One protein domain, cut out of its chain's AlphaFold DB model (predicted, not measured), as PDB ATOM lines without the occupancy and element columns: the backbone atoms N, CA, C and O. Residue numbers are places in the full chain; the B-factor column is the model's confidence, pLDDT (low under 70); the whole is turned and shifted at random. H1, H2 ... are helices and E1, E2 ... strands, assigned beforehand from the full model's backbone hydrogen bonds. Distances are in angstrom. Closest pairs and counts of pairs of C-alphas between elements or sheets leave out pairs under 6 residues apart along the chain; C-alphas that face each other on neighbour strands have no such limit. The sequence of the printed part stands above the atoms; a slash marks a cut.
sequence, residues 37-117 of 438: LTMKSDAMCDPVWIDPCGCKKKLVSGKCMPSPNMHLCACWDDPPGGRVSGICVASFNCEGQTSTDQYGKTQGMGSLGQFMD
ATOM      1  N   LEU A  37     171.999 139.647 144.593       46.69
ATOM      2  CA  LEU A  37     173.300 140.317 144.745       46.69
ATOM      3  C   LEU A  37     173.350 141.564 145.632       46.69
ATOM      4  O   LEU A  37     174.400 142.201 145.693       46.69
ATOM      5  N   THR A  38     172.303 141.912 146.377       54.94
ATOM      6  CA  THR A  38     172.364 143.126 147.204       54.94
ATOM      7  C   THR A  38     171.814 142.940 148.618       54.94
ATOM      8  O   THR A  38     170.792 143.487 149.005       54.94
ATOM      9  N   MET A  39     172.578 142.243 149.465       66.69
ATOM     10  CA  MET A  39     172.312 142.151 150.916       66.69
ATOM     11  C   MET A  39     172.650 143.440 151.696       66.69
ATOM     12  O   MET A  39     172.620 143.468 152.927       66.69
ATOM     13  N   LYS A  40     172.997 144.533 151.000       79.81
ATOM     14  CA  LYS A  40     173.381 145.803 151.629       79.81
ATOM     15  C   LYS A  40     172.197 146.484 152.314       79.81
ATOM     16  O   LYS A  40     172.386 147.089 153.364       79.81
ATOM     17  N   SER A  41     170.998 146.377 151.744       84.00
ATOM     18  CA  SER A  41     169.769 146.931 152.321       84.00
ATOM     19  C   SER A  41     169.309 146.159 153.556       84.00
ATOM     20  O   SER A  41     168.879 146.775 154.528       84.00
ATOM     21  N   ASP A  42     169.471 144.837 153.559       83.62
ATOM     22  CA  ASP A  42     169.164 143.977 154.705       83.62
ATOM     23  C   ASP A  42     170.092 144.267 155.887       83.62
ATOM     24  O   ASP A  42     169.636 144.402 157.020       83.62
ATOM     25  N   ALA A  43     171.386 144.486 155.638       80.75
ATOM     26  CA  ALA A  43     172.333 144.883 156.680       80.75
ATOM     27  C   ALA A  43     172.002 146.246 157.328       80.75
ATOM     28  O   ALA A  43     172.406 146.499 158.461       80.75
ATOM     29  N   MET A  44     171.227 147.118 156.663       83.81
ATOM     30  CA  MET A  44     170.727 148.361 157.278       83.81
ATOM     31  C   MET A  44     169.648 148.108 158.338       83.81
ATOM     32  O   MET A  44     169.265 149.035 159.049       83.81
ATOM     33  N   CYS A  45     169.164 146.871 158.455       81.31
ATOM     34  CA  CYS A  45     168.172 146.440 159.429       81.31
ATOM     35  C   CYS A  45     168.809 145.723 160.646       81.31
ATOM     36  O   CYS A  45     168.169 144.840 161.226       81.31
ATOM     37  N   ASP A  46     170.040 146.087 161.057       77.31
ATOM     38  CA  ASP A  46     170.778 145.456 162.172       77.31
ATOM     39  C   ASP A  46     171.310 146.432 163.256       77.31
ATOM     40  O   ASP A  46     171.901 147.461 162.918       77.31
ATOM     41  N   PRO A  47     171.180 146.113 164.563       60.25
ATOM     42  CA  PRO A  47     170.133 145.302 165.167       60.25
ATOM     43  C   PRO A  47     168.935 146.200 165.452       60.25
ATOM     44  O   PRO A  47     168.963 147.068 166.331       60.25
ATOM     45  N   VAL A  48     167.827 145.963 164.751       54.97
ATOM     46  CA  VAL A  48     166.538 146.446 165.248       54.97
ATOM     47  C   VAL A  48     166.275 145.690 166.539       54.97
ATOM     48  O   VAL A  48     166.061 144.480 166.518       54.97
ATOM     49  N   TRP A  49     166.298 146.384 167.678       55.00
ATOM     50  CA  TRP A  49     165.569 145.897 168.840       55.00
ATOM     51  C   TRP A  49     164.143 145.678 168.355       55.00
ATOM     52  O   TRP A  49     163.445 146.656 168.083       55.00
ATOM     53  N   ILE A  50     163.755 144.412 168.172       54.94
ATOM     54  CA  ILE A  50     162.386 144.017 167.847       54.94
ATOM     55  C   ILE A  50     161.562 144.347 169.086       54.94
ATOM     56  O   ILE A  50     161.219 143.507 169.913       54.94
ATOM     57  N   ASP A  51     161.283 145.630 169.240       64.44
ATOM     58  CA  ASP A  51     160.130 146.077 169.956       64.44
ATOM     59  C   ASP A  51     158.946 145.444 169.195       64.44
ATOM     60  O   ASP A  51     158.820 145.665 167.981       64.44
ATOM     61  N   PRO A  52     158.100 144.609 169.833       71.94
ATOM     62  CA  PRO A  52     156.997 143.893 169.168       71.94
ATOM     63  C   PRO A  52     156.002 144.832 168.466       71.94
ATOM     64  O   PRO A  52     155.077 144.406 167.780       71.94
ATOM     65  N   CYS A  53     156.186 146.131 168.653       74.38
ATOM     66  CA  CYS A  53     155.410 147.201 168.087       74.38
ATOM     67  C   CYS A  53     155.789 147.599 166.660       74.38
ATOM     68  O   CYS A  53     154.998 148.295 166.017       74.38
ATOM     69  N   GLY A  54     156.932 147.136 166.148       71.00
ATOM     70  CA  GLY A  54     157.400 147.447 164.803       71.00
ATOM     71  C   GLY A  54     157.750 148.926 164.610       71.00
ATOM     72  O   GLY A  54     157.883 149.709 165.553       71.00
ATOM     73  N   CYS A  55     157.903 149.323 163.352       72.31
ATOM     74  CA  CYS A  55     158.431 150.630 162.985       72.31
ATOM     75  C   CYS A  55     157.620 151.837 163.488       72.31
ATOM     76  O   CYS A  55     156.391 151.870 163.394       72.31
ATOM     77  N   LYS A  56     158.329 152.873 163.975       72.12
ATOM     78  CA  LYS A  56     157.773 154.125 164.541       72.12
ATOM     79  C   LYS A  56     156.863 153.932 165.761       72.12
ATOM     80  O   LYS A  56     156.063 154.814 166.094       72.12
ATOM     81  N   LYS A  57     156.959 152.793 166.442       76.56
ATOM     82  CA  LYS A  57     156.225 152.513 167.676       76.56
ATOM     83  C   LYS A  57     157.191 151.982 168.728       76.56
ATOM     84  O   LYS A  57     158.224 151.417 168.396       76.56
ATOM     85  N   LYS A  58     156.864 152.203 169.996       80.25
ATOM     86  CA  LYS A  58     157.568 151.599 171.128       80.25
ATOM     87  C   LYS A  58     156.573 150.921 172.062       80.25
ATOM     88  O   LYS A  58     155.442 151.408 172.197       80.25
ATOM     89  N   LEU A  59     156.981 149.849 172.728       79.88
ATOM     90  CA  LEU A  59     156.178 149.186 173.744       79.88
ATOM     91  C   LEU A  59     156.184 150.032 175.019       79.88
ATOM     92  O   LEU A  59     157.168 150.092 175.753       79.88
ATOM     93  N   VAL A  60     155.061 150.687 175.307       87.00
ATOM     94  CA  VAL A  60     154.831 151.383 176.577       87.00
ATOM     95  C   VAL A  60     153.706 150.668 177.305       87.00
ATOM     96  O   VAL A  60     152.569 150.641 176.833       87.00
ATOM     97  N   SER A  61     154.022 150.068 178.453       91.00
ATOM     98  CA  SER A  61     153.045 149.360 179.295       91.00
ATOM     99  C   SER A  61     152.264 148.271 178.542       91.00
ATOM    100  O   SER A  61     151.045 148.164 178.672       91.00
ATOM    101  N   GLY A  62     152.954 147.492 177.701       88.94
ATOM    102  CA  GLY A  62     152.343 146.412 176.917       88.94
ATOM    103  C   GLY A  62     151.516 146.877 175.710       88.94
ATOM    104  O   GLY A  62     150.866 146.054 175.071       88.94
ATOM    105  N   LYS A  63     151.519 148.177 175.383       86.50
ATOM    106  CA  LYS A  63     150.842 148.735 174.205       86.50
ATOM    107  C   LYS A  63     151.827 149.454 173.296       86.50
ATOM    108  O   LYS A  63     152.716 150.167 173.750       86.50
ATOM    109  N   CYS A  64     151.611 149.311 171.998       84.69
ATOM    110  CA  CYS A  64     152.427 149.939 170.974       84.69
ATOM    111  C   CYS A  64     151.995 151.378 170.746       84.69
ATOM    112  O   CYS A  64     150.984 151.630 170.091       84.69
ATOM    113  N   MET A  65     152.758 152.322 171.296       83.62
ATOM    114  CA  MET A  65     152.482 153.748 171.149       83.62
ATOM    115  C   MET A  65     153.396 154.376 170.092       83.62
ATOM    116  O   MET A  65     154.571 154.003 170.026       83.62
ATOM    117  N   PRO A  66     152.896 155.328 169.279       83.06
ATOM    118  CA  PRO A  66     153.722 156.073 168.335       83.06
ATOM    119  C   PRO A  66     154.925 156.697 169.047       83.06
ATOM    120  O   PRO A  66     154.774 157.346 170.083       83.06
ATOM    121  N   SER A  67     156.121 156.491 168.507       77.94
ATOM    122  CA  SER A  67     157.357 157.049 169.052       77.94
ATOM    123  C   SER A  67     158.268 157.488 167.912       77.94
ATOM    124  O   SER A  67     158.364 156.772 166.916       77.94
ATOM    125  N   PRO A  68     158.992 158.610 168.050       65.62
ATOM    126  CA  PRO A  68     159.961 159.077 167.059       65.62
ATOM    127  C   PRO A  68     161.251 158.236 167.036       65.62
ATOM    128  O   PRO A  68     162.320 158.761 166.748       65.62
ATOM    129  N   ASN A  69     161.180 156.932 167.331       59.44
ATOM    130  CA  ASN A  69     162.313 156.044 167.102       59.44
ATOM    131  C   ASN A  69     162.508 155.913 165.581       59.44
ATOM    132  O   ASN A  69     161.806 155.152 164.917       59.44
ATOM    133  N   MET A  70     163.379 156.762 165.032       54.09
ATOM    134  CA  MET A  70     163.744 156.811 163.613       54.09
ATOM    135  C   MET A  70     164.892 155.861 163.276       54.09
ATOM    136  O   MET A  70     165.234 155.720 162.102       54.09
ATOM    137  N   HIS A  71     165.490 155.215 164.277       53.72
ATOM    138  CA  HIS A  71     166.530 154.237 164.036       53.72
ATOM    139  C   HIS A  71     165.872 152.982 163.455       53.72
ATOM    140  O   HIS A  71     165.137 152.284 164.147       53.72
ATOM    141  N   LEU A  72     166.158 152.728 162.173       58.12
ATOM    142  CA  LEU A  72     166.004 151.439 161.485       58.12
ATOM    143  C   LEU A  72     164.647 151.129 160.836       58.12
ATOM    144  O   LEU A  72     164.242 149.975 160.766       58.12
ATOM    145  N   CYS A  73     163.947 152.136 160.314       71.88
ATOM    146  CA  CYS A  73     162.734 151.883 159.523       71.88
ATOM    147  C   CYS A  73     162.886 152.064 158.028       71.88
ATOM    148  O   CYS A  73     162.051 151.551 157.298       71.88
ATOM    149  N   ALA A  74     163.891 152.807 157.580       85.56
ATOM    150  CA  ALA A  74     164.178 152.954 156.166       85.56
ATOM    151  C   ALA A  74     165.444 152.165 155.857       85.56
ATOM    152  O   ALA A  74     166.457 152.332 156.531       85.56
ATOM    153  N   CYS A  75     165.361 151.342 154.831       89.81
ATOM    154  CA  CYS A  75     166.488 150.663 154.218       89.81
ATOM    155  C   CYS A  75     166.510 151.073 152.747       89.81
ATOM    156  O   CYS A  75     165.483 151.463 152.186       89.81
ATOM    157  N   TRP A  76     167.673 151.065 152.116       91.94
ATOM    158  CA  TRP A  76     167.772 151.373 150.697       91.94
ATOM    159  C   TRP A  76     168.894 150.580 150.057       91.94
ATOM    160  O   TRP A  76     169.830 150.136 150.720       91.94
ATOM    161  N   ASP A  77     168.784 150.430 148.750       90.94
ATOM    162  CA  ASP A  77     169.788 149.821 147.906       90.94
ATOM    163  C   ASP A  77     169.998 150.685 146.664       90.94
ATOM    164  O   ASP A  77     169.081 151.378 146.223       90.94
ATOM    165  N   ASP A  78     171.203 150.663 146.106       91.25
ATOM    166  CA  ASP A  78     171.582 151.482 144.950       91.25
ATOM    167  C   ASP A  78     172.029 150.578 143.775       91.25
ATOM    168  O   ASP A  78     173.196 150.626 143.372       91.25
ATOM    169  N   PRO A  79     171.145 149.717 143.223       83.31
ATOM    170  CA  PRO A  79     171.492 148.873 142.084       83.31
ATOM    171  C   PRO A  79     171.724 149.693 140.797       83.31
ATOM    172  O   PRO A  79     171.247 150.830 140.668       83.31
ATOM    173  N   PRO A  80     172.400 149.115 139.783       77.50
ATOM    174  CA  PRO A  80     172.527 149.725 138.461       77.50
ATOM    175  C   PRO A  80     171.136 149.935 137.838       77.50
ATOM    176  O   PRO A  80     170.502 148.998 137.366       77.50
ATOM    177  N   GLY A  81     170.632 151.171 137.873       82.50
ATOM    178  CA  GLY A  81     169.257 151.487 137.455       82.50
ATOM    179  C   GLY A  81     168.569 152.536 138.324       82.50
ATOM    180  O   GLY A  81     167.660 153.213 137.844       82.50
ATOM    181  N   GLY A  82     169.051 152.738 139.551       85.50
ATOM    182  CA  GLY A  82     168.531 153.750 140.464       85.50
ATOM    183  C   GLY A  82     168.344 153.223 141.885       85.50
ATOM    184  O   GLY A  82     168.464 152.028 142.137       85.50
ATOM    185  N   ARG A  83     168.055 154.123 142.825       89.69
ATOM    186  CA  ARG A  83     167.898 153.796 144.244       89.69
ATOM    187  C   ARG A  83     166.563 153.110 144.505       89.69
ATOM    188  O   ARG A  83     165.515 153.682 144.223       89.69
ATOM    189  N   VAL A  84     166.573 151.954 145.150       90.50
ATOM    190  CA  VAL A  84     165.372 151.325 145.712       90.50
ATOM    191  C   VAL A  84     165.309 151.665 147.195       90.50
ATOM    192  O   VAL A  84     166.240 151.384 147.936       90.50
ATOM    193  N   SER A  85     164.231 152.305 147.641       91.38
ATOM    194  CA  SER A  85     163.981 152.580 149.061       91.38
ATOM    195  C   SER A  85     162.927 151.617 149.591       91.38
ATOM    196  O   SER A  85     161.924 151.359 148.926       91.38
ATOM    197  N   GLY A  86     163.137 151.102 150.794       90.06
ATOM    198  CA  GLY A  86     162.290 150.122 151.456       90.06
ATOM    199  C   GLY A  86     162.114 150.393 152.943       90.06
ATOM    200  O   GLY A  86     162.590 151.398 153.483       90.06
ATOM    201  N   ILE A  87     161.401 149.483 153.601       86.56
ATOM    202  CA  ILE A  87     161.204 149.479 155.047       86.56
ATOM    203  C   ILE A  87     161.733 148.191 155.670       86.56
ATOM    204  O   ILE A  87     161.528 147.110 155.130       86.56
ATOM    205  N   CYS A  88     162.391 148.292 156.823       84.81
ATOM    206  CA  CYS A  88     162.792 147.103 157.572       84.81
ATOM    207  C   CYS A  88     161.548 146.451 158.185       84.81
ATOM    208  O   CYS A  88     160.849 147.073 158.990       84.81
ATOM    209  N   VAL A  89     161.266 145.205 157.809       78.38
ATOM    210  CA  VAL A  89     160.116 144.434 158.317       78.38
ATOM    211  C   VAL A  89     160.523 143.364 159.325       78.38
ATOM    212  O   VAL A  89     159.701 142.948 160.142       78.38
ATOM    213  N   ALA A  90     161.797 142.970 159.323       74.62
ATOM    214  CA  ALA A  90     162.429 142.155 160.354       74.62
ATOM    215  C   ALA A  90     163.933 142.481 160.442       74.62
ATOM    216  O   ALA A  90     164.460 143.236 159.622       74.62
ATOM    217  N   SER A  91     164.625 141.919 161.438       77.69
ATOM    218  CA  SER A  91     166.092 141.961 161.492       77.69
ATOM    219  C   SER A  91     166.662 141.369 160.209       77.69
ATOM    220  O   SER A  91     166.268 140.269 159.820       77.69
ATOM    221  N   PHE A  92     167.564 142.104 159.565       81.75
ATOM    222  CA  PHE A  92     168.142 141.725 158.273       81.75
ATOM    223  C   PHE A  92     167.122 141.494 157.145       81.75
ATOM    224  O   PHE A  92     167.350 140.653 156.282       81.75
ATOM    225  N   ASN A  93     165.978 142.187 157.160       83.44
ATOM    226  CA  ASN A  93     164.980 142.057 156.098       83.44
ATOM    227  C   ASN A  93     164.378 143.417 155.711       83.44
ATOM    228  O   ASN A  93     163.577 143.993 156.459       83.44
ATOM    229  N   CYS A  94     164.766 143.898 154.531       87.75
ATOM    230  CA  CYS A  94     164.310 145.124 153.897       87.75
ATOM    231  C   CYS A  94     163.257 144.854 152.808       87.75
ATOM    232  O   CYS A  94     163.541 144.252 151.776       87.75
ATOM    233  N   GLU A  95     162.048 145.393 152.971       86.00
ATOM    234  CA  GLU A  95     160.993 145.321 151.959       86.00
ATOM    235  C   GLU A  95     160.949 146.607 151.116       86.00
ATOM    236  O   GLU A  95     160.571 147.676 151.607       86.00
ATOM    237  N   GLY A  96     161.333 146.516 149.838       88.69
ATOM    238  CA  GLY A  96     161.320 147.631 148.883       88.69
ATOM    239  C   GLY A  96     159.921 148.227 148.672       88.69
ATOM    240  O   GLY A  96     158.950 147.510 148.457       88.69
ATOM    241  N   GLN A  97     159.815 149.555 148.718       86.62
ATOM    242  CA  GLN A  97     158.559 150.307 148.585       86.62
ATOM    243  C   GLN A  97     158.541 151.170 147.318       86.62
ATOM    244  O   GLN A  97     157.522 151.293 146.632       86.62
ATOM    245  N   THR A  98     159.666 151.804 146.998       87.00
ATOM    246  CA  THR A  98     159.775 152.741 145.878       87.00
ATOM    247  C   THR A  98     161.104 152.570 145.160       87.00
ATOM    248  O   THR A  98     162.121 152.271 145.781       87.00
ATOM    249  N   SER A  99     161.114 152.804 143.851       85.12
ATOM    250  CA  SER A  99     162.336 152.901 143.055       85.12
ATOM    251  C   SER A  99     162.466 154.313 142.499       85.12
ATOM    252  O   SER A  99     161.530 154.833 141.891       85.12
ATOM    253  N   THR A 100     163.618 154.931 142.685       86.25
ATOM    254  CA  THR A 100     163.988 156.211 142.097       86.25
ATOM    255  C   THR A 100     164.984 155.941 140.985       86.25
ATOM    256  O   THR A 100     166.045 155.390 141.253       86.25
ATOM    257  N   ASP A 101     164.649 156.305 139.749       81.38
ATOM    258  CA  ASP A 101     165.568 156.140 138.621       81.38
ATOM    259  C   ASP A 101     166.807 157.052 138.738       81.38
ATOM    260  O   ASP A 101     166.913 157.916 139.613       81.38
ATOM    261  N   GLN A 102     167.757 156.878 137.820       77.56
ATOM    262  CA  GLN A 102     168.992 157.673 137.748       77.56
ATOM    263  C   GLN A 102     168.744 159.182 137.526       77.56
ATOM    264  O   GLN A 102     169.652 159.991 137.702       77.56
ATOM    265  N   TYR A 103     167.516 159.570 137.166       82.06
ATOM    266  CA  TYR A 103     167.086 160.950 136.933       82.06
ATOM    267  C   TYR A 103     166.272 161.523 138.104       82.06
ATOM    268  O   TYR A 103     165.707 162.612 137.990       82.06
ATOM    269  N   GLY A 104     166.195 160.806 139.231       80.81
ATOM    270  CA  GLY A 104     165.485 161.254 140.425       80.81
ATOM    271  C   GLY A 104     163.965 161.095 140.353       80.81
ATOM    272  O   GLY A 104     163.262 161.626 141.215       80.81
ATOM    273  N   LYS A 105     163.419 160.381 139.360       83.50
ATOM    274  CA  LYS A 105     161.978 160.114 139.287       83.50
ATOM    275  C   LYS A 105     161.634 158.892 140.121       83.50
ATOM    276  O   LYS A 105     162.034 157.772 139.818       83.50
ATOM    277  N   THR A 106     160.838 159.115 141.159       79.62
ATOM    278  CA  THR A 106     160.332 158.049 142.023       79.62
ATOM    279  C   THR A 106     159.095 157.409 141.402       79.62
ATOM    280  O   THR A 106     158.060 158.058 141.250       79.62
ATOM    281  N   GLN A 107     159.186 156.127 141.066       79.31
ATOM    282  CA  GLN A 107     158.043 155.271 140.774       79.31
ATOM    283  C   GLN A 107     157.766 154.407 142.006       79.31
ATOM    284  O   GLN A 107     158.653 153.736 142.534       79.31
ATOM    285  N   GLY A 108     156.532 154.455 142.507       75.75
ATOM    286  CA  GLY A 108     156.100 153.513 143.534       75.75
ATOM    287  C   GLY A 108     156.013 152.119 142.928       75.75
ATOM    288  O   GLY A 108     155.395 151.962 141.873       75.75
ATOM    289  N   MET A 109     156.597 151.117 143.588       64.88
ATOM    290  CA  MET A 109     156.300 149.724 143.265       64.88
ATOM    291  C   MET A 109     154.881 149.448 143.760       64.88
ATOM    292  O   MET A 109     154.653 149.027 144.892       64.88
ATOM    293  N   GLY A 110     153.892 149.779 142.927       51.34
ATOM    294  CA  GLY A 110     152.519 149.350 143.145       51.34
ATOM    295  C   GLY A 110     152.490 147.830 143.279       51.34
ATOM    296  O   GLY A 110     153.263 147.139 142.617       51.34
ATOM    297  N   SER A 111     151.634 147.328 144.173       49.12
ATOM    298  CA  SER A 111     151.558 145.912 144.547       49.12
ATOM    299  C   SER A 111     151.642 144.974 143.340       49.12
ATOM    300  O   SER A 111     151.189 145.312 142.246       49.12
ATOM    301  N   LEU A 112     152.169 143.765 143.560       53.38
ATOM    302  CA  LEU A 112     152.357 142.677 142.585       53.38
ATOM    303  C   LEU A 112     151.204 142.504 141.561       53.38
ATOM    304  O   LEU A 112     151.426 142.050 140.440       53.38
ATOM    305  N   GLY A 113     149.980 142.917 141.910       54.72
ATOM    306  CA  GLY A 113     148.838 143.002 140.998       54.72
ATOM    307  C   GLY A 113     149.043 143.904 139.771       54.72
ATOM    308  O   GLY A 113     148.634 143.518 138.682       54.72
ATOM    309  N   GLN A 114     149.712 145.057 139.886       55.94
ATOM    310  CA  GLN A 114     149.980 145.946 138.741       55.94
ATOM    311  C   GLN A 114     151.060 145.391 137.805       55.94
ATOM    312  O   GLN A 114     150.971 145.561 136.589       55.94
ATOM    313  N   PHE A 115     152.043 144.675 138.357       53.41
ATOM    314  CA  PHE A 115     153.057 143.979 137.569       53.41
ATOM    315  C   PHE A 115     152.443 142.827 136.760       53.41
ATOM    316  O   PHE A 115     152.721 142.692 135.569       53.41
ATOM    317  N   MET A 116     151.526 142.058 137.360       61.94
ATOM    318  CA  MET A 116     150.781 141.011 136.647       61.94
ATOM    319  C   MET A 116     149.853 141.584 135.565       61.94
ATOM    320  O   MET A 116     149.727 140.987 134.497       61.94
ATOM    321  N   ASP A 117     149.269 142.765 135.780       60.78
ATOM    322  CA  ASP A 117     148.456 143.455 134.767       60.78
ATOM    323  C   ASP A 117     149.299 143.983 133.590       60.78
ATOM    324  O   ASP A 117     148.865 143.958 132.435       60.78
TER     325      ASP A 117
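AT A GLANCE: This is residues 37 to 117 of the 438 residues of an uncharacterized protein of Candidatus Kaiserbacteria bacterium RIFCSPLOWO2_01_FULL_54_13 (UniProt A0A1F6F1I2). A strongly twisted sheet of four strands, E3 to E6, makes the main body, with the short helix H1 packed on it; a small separate hairpin, E1 and E2, sits at one end of the longest axis, and the last helix, H2, sticks out free of the rest. The printed part has 81 residues, with two named helices and six named strands in the order H1, E1, E2, E3, E4, E5, E6, H2. The four-stranded sheet runs E3, E4, E5, E6 and the small one E1, E2, both antiparallel; the class is mixed, helices and strands. The whole is loose, with a radius of gyration of the C-alphas of 14.7 A, and elongated, spanning 44 by 27 by 21 A.

IN THESE COORDINATES: H1 is residues 40 to 43, beginning at C-alpha 40 at (173.381, 145.803, 151.629). After residues 44 to 56, which hold no named element, come E1, residues 57 to 60, and E2, residues 63 to 66. E3 is residues 74 to 77, 10.5 A long. E4, residues 82 to 90, is 23.8 A long and begins at C-alpha 82 at (168.531, 153.750, 140.464). E5, residues 93 to 101, is 22.5 A long and bends by 63 degrees at residue 97. E6 is residues 106 to 108. H2, residues 112 to 117, ends at C-alpha 117 at (148.456, 143.455, 134.767).

HOW THE PARTS SIT: E3, E4, E5 and E6 form a meander, each strand the antiparallel neighbour of the one before, and each consecutive pair is a hairpin. N 77 and O 84 are within hydrogen-bond range at 2.8 A between E3 and E4, N 83 and O 100 at 2.8 A between E4 and E5, and N 99 and O 107 at 2.9 A between E5 and E6. E3 and E6 are the edge strands. H1 is on this sheet at a height over the sheet of 7.8 A, only just over none of its strands, with 2 of its 4 C-alphas falling on E4 and 2 on E5. The closest C-alphas of H1 and E5 are those of Asp 42 and Asn 93, 4.8 A apart. E1 and E2 are an antiparallel hairpin, with N 58 and O 65 within hydrogen-bond range at 2.9 A; both strands are apart from E3, E4, E5 and E6. H2 is not on the four-stranded sheet; its O i to N i+4 pairs are within hydrogen-bond range, while H1 is too short for such a pair.

THE WHOLE: The two C-alphas farthest apart, those of Ser 61 and Tyr 103, are 46.1 A apart. The printed part has no cut. The link from H1 to E1, 13 residues, is long. Residues 112 to 117, which belong to H2, stand free. The mean pLDDT of the printed part is 75.7; residues 37 to 39, 47 to 51, 68 to 72 and 109 to 117 are under 70.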